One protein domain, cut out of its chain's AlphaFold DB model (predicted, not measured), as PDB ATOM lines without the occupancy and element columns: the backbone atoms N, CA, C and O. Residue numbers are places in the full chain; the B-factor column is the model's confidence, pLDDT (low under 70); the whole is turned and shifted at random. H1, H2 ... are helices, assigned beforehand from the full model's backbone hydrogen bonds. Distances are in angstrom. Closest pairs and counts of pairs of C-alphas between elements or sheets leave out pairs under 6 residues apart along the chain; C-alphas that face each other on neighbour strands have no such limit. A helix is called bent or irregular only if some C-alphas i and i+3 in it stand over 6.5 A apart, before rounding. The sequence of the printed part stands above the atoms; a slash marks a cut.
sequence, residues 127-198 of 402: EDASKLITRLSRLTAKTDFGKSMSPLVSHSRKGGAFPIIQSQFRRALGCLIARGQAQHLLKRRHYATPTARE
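What this domain is: This is residues 127 to 198 of the 402 residues of an uncharacterized protein of Thalassiosira oceanica (UniProt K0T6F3). H1 and the long helix H3 make a V, meeting where H1 ends and H3 begins, with short H2 at this corner. H3 makes most of the length, and its residues 174 to 189 stick out as a free arm, as do residues 191 to 197. The 72 printed residues hold three named helices, H1, H2, H3, and no named strand: all helix, extended, radius of gyration of the C-alphas 19.5 A, spans 64 by 23 by 17 A.

Where its parts are: Find C-alpha 127 at (197.902, 169.752, 273.901); from there H1 runs 23.0 A to residue 142. H2 is residues 144 to 149. H3, residues 161 to 191, runs 46.0 A to C-alpha 191 at (225.059, 169.235, 295.070); it is irregular, with C-alphas 187 and 190 7.3 A apart.

How they stand to each other: Look at Ala 141 and Phe 162, the closest C-alphas of H1 and H3, 5.0 A apart: the helices touch, through residues 161 to 170 alone of H3, at a steep tilt of 47 degrees, opposite ways. H2 touches H3 at residues 161 to 165 alone, about perpendicular at 86 degrees; the closest C-alphas, Gly 146 and Ala 161, are 5.6 A apart. H1 and H2 are close but not clearly touching. Every O i to N i+4 pair is within hydrogen-bond range in H1 and H2, and 25 of 27 in H3.

The domain as a whole: The farthest C-alphas, Val 153 and Arg 197, are 64.2 A apart. The printed part has no cut; the link from H2 to H3 is long, 11 residues. Residues 151 to 159 and 191 have pLDDT under 70.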
ATOM      1  N   GLU A 127     199.149 170.040 274.602       90.00
ATOM      2  CA  GLU A 127     197.902 169.752 273.901       90.00
ATOM      3  C   GLU A 127     197.890 168.367 273.239       90.00
ATOM      4  O   GLU A 127     196.910 167.635 273.382       90.00
ATOM      5  N   ASP A 128     198.984 167.967 272.588       87.25
ATOM      6  CA  ASP A 128     199.068 166.669 271.908       87.25
ATOM      7  C   ASP A 128     199.028 165.502 272.897       87.25
ATOM      8  O   ASP A 128     198.284 164.542 272.689       87.25
ATOM      9  N   ALA A 129     199.725 165.619 274.031       88.50
ATOM     10  CA  ALA A 129     199.635 164.642 275.111       88.50
ATOM     11  C   ALA A 129     198.217 164.585 275.709       88.50
ATOM     12  O   ALA A 129     197.692 163.504 275.967       88.50
ATOM     13  N   SER A 130     197.540 165.727 275.868       89.88
ATOM     14  CA  SER A 130     196.143 165.771 276.325       89.88
ATOM     15  C   SER A 130     195.184 165.081 275.340       89.88
ATOM     16  O   SER A 130     194.303 164.310 275.749       89.88
ATOM     17  N   LYS A 131     195.373 165.302 274.031       89.81
ATOM     18  CA  LYS A 131     194.631 164.611 272.964       89.81
ATOM     19  C   LYS A 131     194.905 163.108 272.993       89.81
ATOM     20  O   LYS A 131     193.956 162.329 272.902       89.81
ATOM     21  N   LEU A 132     196.162 162.703 273.177       88.19
ATOM     22  CA  LEU A 132     196.561 161.302 273.297       88.19
ATOM     23  C   LEU A 132     195.883 160.630 274.496       88.19
ATOM     24  O   LEU A 132     195.188 159.634 274.310       88.19
ATOM     25  N   ILE A 133     195.977 161.219 275.693       90.00
ATOM     26  CA  ILE A 133     195.304 160.721 276.905       90.00
ATOM     27  C   ILE A 133     193.804 160.575 276.657       90.00
ATOM     28  O   ILE A 133     193.199 159.572 277.028       90.00
ATOM     29  N   THR A 134     193.189 161.554 275.993       90.44
ATOM     30  CA  THR A 134     191.760 161.522 275.670       90.44
ATOM     31  C   THR A 134     191.411 160.379 274.715       90.44
ATOM     32  O   THR A 134     190.416 159.689 274.935       90.44
ATOM     33  N   ARG A 135     192.216 160.146 273.673       89.25
ATOM     34  CA  ARG A 135     192.020 159.030 272.735       89.25
ATOM     35  C   ARG A 135     192.186 157.683 273.435       89.25
ATOM     36  O   ARG A 135     191.292 156.851 273.322       89.25
ATOM     37  N   LEU A 136     193.257 157.512 274.212       88.44
ATOM     38  CA  LEU A 136     193.507 156.301 274.997       88.44
ATOM     39  C   LEU A 136     192.353 156.023 275.958       88.44
ATOM     40  O   LEU A 136     191.798 154.933 275.949       88.44
ATOM     41  N   SER A 137     191.893 157.040 276.687       89.12
ATOM     42  CA  SER A 137     190.748 156.918 277.597       89.12
ATOM     43  C   SER A 137     189.488 156.428 276.881       89.12
ATOM     44  O   SER A 137     188.752 155.607 277.418       89.12
ATOM     45  N   ARG A 138     189.222 156.913 275.658       87.56
ATOM     46  CA  ARG A 138     188.072 156.459 274.857       87.56
ATOM     47  C   ARG A 138     188.231 155.024 274.376       87.56
ATOM     48  O   ARG A 138     187.236 154.313 274.326       87.56
ATOM     49  N   LEU A 139     189.439 154.617 273.994       87.19
ATOM     50  CA  LEU A 139     189.717 153.243 273.576       87.19
ATOM     51  C   LEU A 139     189.548 152.282 274.754       87.19
ATOM     52  O   LEU A 139     188.794 151.322 274.642       87.19
ATOM     53  N   THR A 140     190.136 152.601 275.907       87.12
ATOM     54  CA  THR A 140     189.987 151.815 277.138       87.12
ATOM     55  C   THR A 140     188.534 151.769 277.611       87.12
ATOM     56  O   THR A 140     188.071 150.730 278.053       87.12
ATOM     57  N   ALA A 141     187.762 152.849 277.469       86.00
ATOM     58  CA  ALA A 141     186.346 152.845 277.849       86.00
ATOM     59  C   ALA A 141     185.470 151.918 276.989       86.00
ATOM     60  O   ALA A 141     184.377 151.554 277.416       86.00
ATOM     61  N   LYS A 142     185.923 151.561 275.781       84.88
ATOM     62  CA  LYS A 142     185.214 150.643 274.880       84.88
ATOM     63  C   LYS A 142     185.535 149.171 275.142       84.88
ATOM     64  O   LYS A 142     184.813 148.319 274.628       84.88
ATOM     65  N   THR A 143     186.597 148.871 275.892       86.25
ATOM     66  CA  THR A 143     186.939 147.490 276.254       86.25
ATOM     67  C   THR A 143     185.928 146.936 277.253       86.25
ATOM     68  O   THR A 143     185.185 147.693 277.881       86.25
ATOM     69  N   ASP A 144     185.907 145.618 277.435       83.69
ATOM     70  CA  ASP A 144     184.994 144.990 278.396       83.69
ATOM     71  C   ASP A 144     185.306 145.400 279.842       83.69
ATOM     72  O   ASP A 144     184.386 145.610 280.625       83.69
ATOM     73  N   PHE A 145     186.579 145.673 280.152       83.00
ATOM     74  CA  PHE A 145     186.990 146.316 281.405       83.00
ATOM     75  C   PHE A 145     186.397 147.725 281.570       83.00
ATOM     76  O   PHE A 145     185.925 148.104 282.641       83.00
ATOM     77  N   GLY A 146     186.391 148.527 280.502       83.19
ATOM     78  CA  GLY A 146     185.710 149.819 280.510       83.19
ATOM     79  C   GLY A 146     184.217 149.660 280.787       83.19
ATOM     80  O   GLY A 146     183.682 150.324 281.672       83.19
ATOM     81  N   LYS A 147     183.553 148.731 280.094       80.38
ATOM     82  CA  LYS A 147     182.124 148.445 280.289       80.38
ATOM     83  C   LYS A 147     181.808 147.938 281.701       80.38
ATOM     84  O   LYS A 147     180.757 148.282 282.226       80.38
ATOM     85  N   SER A 148     182.703 147.184 282.343       82.25
ATOM     86  CA  SER A 148     182.495 146.715 283.720       82.25
ATOM     87  C   SER A 148     182.656 147.820 284.769       82.25
ATOM     88  O   SER A 148     182.092 147.717 285.853       82.25
ATOM     89  N   MET A 149     183.404 148.890 284.474       79.69
ATOM     90  CA  MET A 149     183.613 150.004 285.412       79.69
ATOM     91  C   MET A 149     182.435 150.975 285.519       79.69
ATOM     92  O   MET A 149     182.389 151.780 286.450       79.69
ATOM     93  N   SER A 150     181.495 150.958 284.576       75.00
ATOM     94  CA  SER A 150     180.290 151.772 284.687       75.00
ATOM     95  C   SER A 150     179.116 151.078 284.006       75.00
ATOM     96  O   SER A 150     179.212 150.791 282.815       75.00
ATOM     97  N   PRO A 151     177.980 150.891 284.703       62.34
ATOM     98  CA  PRO A 151     176.777 150.315 284.102       62.34
ATOM     99  C   PRO A 151     176.144 151.240 283.046       62.34
ATOM    100  O   PRO A 151     175.247 150.833 282.312       62.34
ATOM    101  N   LEU A 152     176.595 152.497 282.954       67.62
ATOM    102  CA  LEU A 152     176.133 153.455 281.957       67.62
ATOM    103  C   LEU A 152     176.828 153.202 280.615       67.62
ATOM    104  O   LEU A 152     178.056 153.234 280.510       67.62
ATOM    105  N   VAL A 153     176.015 153.002 279.576       55.75
ATOM    106  CA  VAL A 153     176.459 152.644 278.224       55.75
ATOM    107  C   VAL A 153     177.528 153.620 277.702       55.75
ATOM    108  O   VAL A 153     177.346 154.840 277.722       55.75
ATOM    109  N   SER A 154     178.618 153.068 277.157       55.31
ATOM    110  CA  SER A 154     179.849 153.731 276.675       55.31
ATOM    111  C   SER A 154     179.685 154.865 275.642       55.31
ATOM    112  O   SER A 154     180.680 155.454 275.218       55.31
ATOM    113  N   HIS A 155     178.462 155.163 275.196       54.78
ATOM    114  CA  HIS A 155     178.153 156.132 274.138       54.78
ATOM    115  C   HIS A 155     177.783 157.526 274.676       54.78
ATOM    116  O   HIS A 155     177.712 158.481 273.900       54.78
ATOM    117  N   SER A 156     177.555 157.680 275.985       52.41
ATOM    118  CA  SER A 156     177.194 158.980 276.561       52.41
ATOM    119  C   SER A 156     178.407 159.918 276.634       52.41
ATOM    120  O   SER A 156     179.418 159.622 277.263       52.41
ATOM    121  N   ARG A 157     178.312 161.106 276.014       55.22
ATOM    122  CA  ARG A 157     179.364 162.147 276.085       55.22
ATOM    123  C   ARG A 157     179.584 162.702 277.500       55.22
ATOM    124  O   ARG A 157     180.609 163.341 277.723       55.22
ATOM    125  N   LYS A 158     178.624 162.521 278.416       57.25
ATOM    126  CA  LYS A 158     178.605 163.133 279.758       57.25
ATOM    127  C   LYS A 158     178.504 162.113 280.908       57.25
ATOM    128  O   LYS A 158     178.408 162.525 282.056       57.25
ATOM    129  N   GLY A 159     178.558 160.810 280.625       65.81
ATOM    130  CA  GLY A 159     178.483 159.741 281.631       65.81
ATOM    131  C   GLY A 159     179.072 158.423 281.119       65.81
ATOM    132  O   GLY A 159     179.323 158.288 279.925       65.81
ATOM    133  N   GLY A 160     179.329 157.468 282.014       77.12
ATOM    134  CA  GLY A 160     179.945 156.174 281.683       77.12
ATOM    135  C   GLY A 160     181.398 156.040 282.140       77.12
ATOM    136  O   GLY A 160     181.915 156.858 282.901       77.12
ATOM    137  N   ALA A 161     182.078 154.997 281.664       85.50
ATOM    138  CA  ALA A 161     183.433 154.662 282.104       85.50
ATOM    139  C   ALA A 161     184.522 155.625 281.599       85.50
ATOM    140  O   ALA A 161     185.563 155.765 282.234       85.50
ATOM    141  N   PHE A 162     184.289 156.329 280.485       87.00
ATOM    142  CA  PHE A 162     185.253 157.270 279.899       87.00
ATOM    143  C   PHE A 162     185.741 158.369 280.864       87.00
ATOM    144  O   PHE A 162     186.956 158.465 281.039       87.00
ATOM    145  N   PRO A 163     184.878 159.196 281.497       86.38
ATOM    146  CA  PRO A 163     185.344 160.227 282.430       86.38
ATOM    147  C   PRO A 163     186.088 159.637 283.636       86.38
ATOM    148  O   PRO A 163     187.065 160.230 284.095       86.38
ATOM    149  N   ILE A 164     185.682 158.448 284.103       86.56
ATOM    150  CA  ILE A 164     186.353 157.729 285.192       86.56
ATOM    151  C   ILE A 164     187.771 157.358 284.750       86.56
ATOM    152  O   ILE A 164     188.737 157.813 285.358       86.56
ATOM    153  N   ILE A 165     187.914 156.637 283.638       88.19
ATOM    154  CA  ILE A 165     189.209 156.232 283.074       88.19
ATOM    155  C   ILE A 165     190.096 157.442 282.788       88.19
ATOM    156  O   ILE A 165     191.271 157.452 283.148       88.19
ATOM    157  N   GLN A 166     189.541 158.486 282.172       88.38
ATOM    158  CA  GLN A 166     190.294 159.690 281.842       88.38
ATOM    159  C   GLN A 166     190.832 160.375 283.100       88.38
ATOM    160  O   GLN A 166     191.975 160.839 283.108       88.38
ATOM    161  N   SER A 167     190.037 160.421 284.173       87.25
ATOM    162  CA  SER A 167     190.491 160.946 285.462       87.25
ATOM    163  C   SER A 167     191.601 160.083 286.074       87.25
ATOM    164  O   SER A 167     192.578 160.637 286.580       87.25
ATOM    165  N   GLN A 168     191.514 158.752 285.948       88.88
ATOM    166  CA  GLN A 168     192.537 157.832 286.446       88.88
ATOM    167  C   GLN A 168     193.849 157.962 285.676       88.88
ATOM    168  O   GLN A 168     194.898 158.076 286.301       88.88
ATOM    169  N   PHE A 169     193.817 158.058 284.344       88.69
ATOM    170  CA  PHE A 169     195.033 158.311 283.566       88.69
ATOM    171  C   PHE A 169     195.691 159.638 283.933       88.69
ATOM    172  O   PHE A 169     196.907 159.690 284.097       88.69
ATOM    173  N   ARG A 170     194.907 160.708 284.117       87.00
ATOM    174  CA  ARG A 170     195.453 162.001 284.556       87.00
ATOM    175  C   ARG A 170     196.075 161.915 285.946       87.00
ATOM    176  O   ARG A 170     197.165 162.445 286.145       87.00
ATOM    177  N   ARG A 171     195.417 161.235 286.888       85.19
ATOM    178  CA  ARG A 171     195.929 161.041 288.251       85.19
ATOM    179  C   ARG A 171     197.206 160.206 288.251       85.19
ATOM    180  O   ARG A 171     198.195 160.637 288.830       85.19
ATOM    181  N   ALA A 172     197.202 159.068 287.561       86.19
ATOM    182  CA  ALA A 172     198.360 158.188 287.438       86.19
ATOM    183  C   ALA A 172     199.554 158.930 286.829       86.19
ATOM    184  O   ALA A 172     200.646 158.911 287.395       86.19
ATOM    185  N   LEU A 173     199.330 159.660 285.733       83.81
ATOM    186  CA  LEU A 173     200.360 160.480 285.109       83.81
ATOM    187  C   LEU A 173     200.882 161.546 286.083       83.81
ATOM    188  O   LEU A 173     202.091 161.658 286.266       83.81
ATOM    189  N   GLY A 174     199.993 162.273 286.765       81.56
ATOM    190  CA  GLY A 174     200.363 163.263 287.780       81.56
ATOM    191  C   GLY A 174     201.239 162.687 288.896       81.56
ATOM    192  O   GLY A 174     202.289 163.250 289.206       81.56
ATOM    193  N   CYS A 175     200.856 161.534 289.447       81.38
ATOM    194  CA  CYS A 175     201.626 160.834 290.474       81.38
ATOM    195  C   CYS A 175     203.007 160.396 289.966       81.38
ATOM    196  O   CYS A 175     204.002 160.592 290.665       81.38
ATOM    197  N   LEU A 176     203.086 159.843 288.749       82.50
ATOM    198  CA  LEU A 176     204.350 159.432 288.129       82.50
ATOM    199  C   LEU A 176     205.307 160.614 287.964       82.50
ATOM    200  O   LEU A 176     206.487 160.507 288.292       82.50
ATOM    201  N   ILE A 177     204.795 161.758 287.512       77.38
ATOM    202  CA  ILE A 177     205.595 162.968 287.322       77.38
ATOM    203  C   ILE A 177     206.104 163.485 288.658       77.38
ATOM    204  O   ILE A 177     207.306 163.693 288.802       77.38
ATOM    205  N   ALA A 178     205.213 163.678 289.633       78.31
ATOM    206  CA  ALA A 178     205.586 164.194 290.945       78.31
ATOM    207  C   ALA A 178     206.652 163.302 291.599       78.31
ATOM    208  O   ALA A 178     207.671 163.800 292.084       78.31
ATOM    209  N   ARG A 179     206.473 161.977 291.520       80.50
ATOM    210  CA  ARG A 179     207.449 160.995 292.004       80.50
ATOM    211  C   ARG A 179     208.780 161.098 291.261       80.50
ATOM    212  O   ARG A 179     209.822 161.169 291.908       80.50
ATOM    213  N   GLY A 180     208.760 161.138 289.930       77.38
ATOM    214  CA  GLY A 180     209.971 161.248 289.115       77.38
ATOM    215  C   GLY A 180     210.742 162.542 289.387       77.38
ATOM    216  O   GLY A 180     211.959 162.515 289.561       77.38
ATOM    217  N   GLN A 181     210.040 163.672 289.510       74.50
ATOM    218  CA  GLN A 181     210.643 164.961 289.854       74.50
ATOM    219  C   GLN A 181     211.278 164.938 291.244       74.50
ATOM    220  O   GLN A 181     212.443 165.311 291.388       74.50
ATOM    221  N   ALA A 182     210.560 164.433 292.251       76.81
ATOM    222  CA  ALA A 182     211.096 164.283 293.599       76.81
ATOM    223  C   ALA A 182     212.353 163.400 293.605       76.81
ATOM    224  O   ALA A 182     213.370 163.774 294.184       76.81
ATOM    225  N   GLN A 183     212.336 162.271 292.890       75.00
ATOM    226  CA  GLN A 183     213.505 161.399 292.758       75.00
ATOM    227  C   GLN A 183     214.685 162.095 292.069       75.00
ATOM    228  O   GLN A 183     215.821 161.935 292.510       75.00
ATOM    229  N   HIS A 184     214.451 162.881 291.015       71.50
ATOM    230  CA  HIS A 184     215.511 163.648 290.358       71.50
ATOM    231  C   HIS A 184     216.127 164.707 291.279       71.50
ATOM    232  O   HIS A 184     217.347 164.876 291.264       71.50
ATOM    233  N   LEU A 185     215.316 165.391 292.090       74.00
ATOM    234  CA  LEU A 185     215.801 166.355 293.081       74.00
ATOM    235  C   LEU A 185     216.582 165.664 294.202       74.00
ATOM    236  O   LEU A 185     217.684 166.095 294.528       74.00
ATOM    237  N   LEU A 186     216.076 164.545 294.730       75.31
ATOM    238  CA  LEU A 186     216.766 163.751 295.751       75.31
ATOM    239  C   LEU A 186     218.115 163.231 295.248       75.31
ATOM    240  O   LEU A 186     219.124 163.374 295.936       75.31
ATOM    241  N   LYS A 187     218.172 162.735 294.005       70.25
ATOM    242  CA  LYS A 187     219.428 162.348 293.345       70.25
ATOM    243  C   LYS A 187     220.402 163.514 293.193       70.25
ATOM    244  O   LYS A 187     221.582 163.269 293.025       70.25
ATOM    245  N   ARG A 188     219.956 164.769 293.238       71.06
ATOM    246  CA  ARG A 188     220.815 165.961 293.133       71.06
ATOM    247  C   ARG A 188     221.056 166.657 294.468       71.06
ATOM    248  O   ARG A 188     221.785 167.640 294.499       71.06
ATOM    249  N   ARG A 189     220.500 166.142 295.569       73.94
ATOM    250  CA  ARG A 189     220.640 166.742 296.902       73.94
ATOM    251  C   ARG A 189     222.101 166.908 297.320       73.94
ATOM    252  O   ARG A 189     222.420 167.883 297.977       73.94
ATOM    253  N   HIS A 190     222.978 166.000 296.902       70.75
ATOM    254  CA  HIS A 190     224.410 166.070 297.195       70.75
ATOM    255  C   HIS A 190     225.100 167.321 296.619       70.75
ATOM    256  O   HIS A 190     226.097 167.758 297.174       70.75
ATOM    257  N   TYR A 191     224.554 167.949 295.570       69.69
ATOM    258  CA  TYR A 191     225.059 169.235 295.070       69.69
ATOM    259  C   TYR A 191     224.656 170.431 295.948       69.69
ATOM    260  O   TYR A 191     225.183 171.525 295.763       69.69
ATOM    261  N   ALA A 192     223.703 170.258 296.869       73.50
ATOM    262  CA  ALA A 192     223.300 171.291 297.814       73.50
ATOM    263  C   ALA A 192     224.214 171.242 299.046       73.50
ATOM    264  O   ALA A 192     223.855 170.683 300.083       73.50
ATOM    265  N   THR A 193     225.412 171.806 298.909       75.56
ATOM    266  CA  THR A 193     226.389 171.952 299.996       75.56
ATOM    267  C   THR A 193     226.335 173.363 300.598       75.56
ATOM    268  O   THR A 193     225.905 174.299 299.916       75.56
ATOM    269  N   PRO A 194     226.782 173.557 301.854       80.88
ATOM    270  CA  PRO A 194     226.812 174.872 302.501       80.88
ATOM    271  C   PRO A 194     227.633 175.918 301.740       80.88
ATOM    272  O   PRO A 194     227.294 177.101 301.761       80.88
ATOM    273  N   THR A 195     228.700 175.497 301.052       84.38
ATOM    274  CA  THR A 195     229.575 176.408 300.305       84.38
ATOM    275  C   THR A 195     229.633 176.090 298.811       84.38
ATOM    276  O   THR A 195     229.518 174.941 298.383       84.38
ATOM    277  N   ALA A 196     229.876 177.121 297.992       79.69
ATOM    278  CA  ALA A 196     230.024 176.974 296.543       79.69
ATOM    279  C   ALA A 196     231.253 176.134 296.141       79.69
ATOM    280  O   ALA A 196     231.235 175.477 295.100       79.69
ATOM    281  N   ARG A 197     232.312 176.139 296.964       77.69
ATOM    282  CA  ARG A 197     233.537 175.360 296.729       77.69
ATOM    283  C   ARG A 197     233.289 173.862 296.898       77.69
ATOM    284  O   ARG A 197     233.701 173.087 296.043       77.69
ATOM    285  N   GLU A 198     232.569 173.472 297.946       77.44
ATOM    286  CA  GLU A 198     232.175 172.077 298.175       77.44
ATOM    287  C   GLU A 198     231.224 171.571 297.086       77.44
ATOM    288  O   GLU A 198     231.372 170.439 296.626       77.44
TER     289      GLU A 198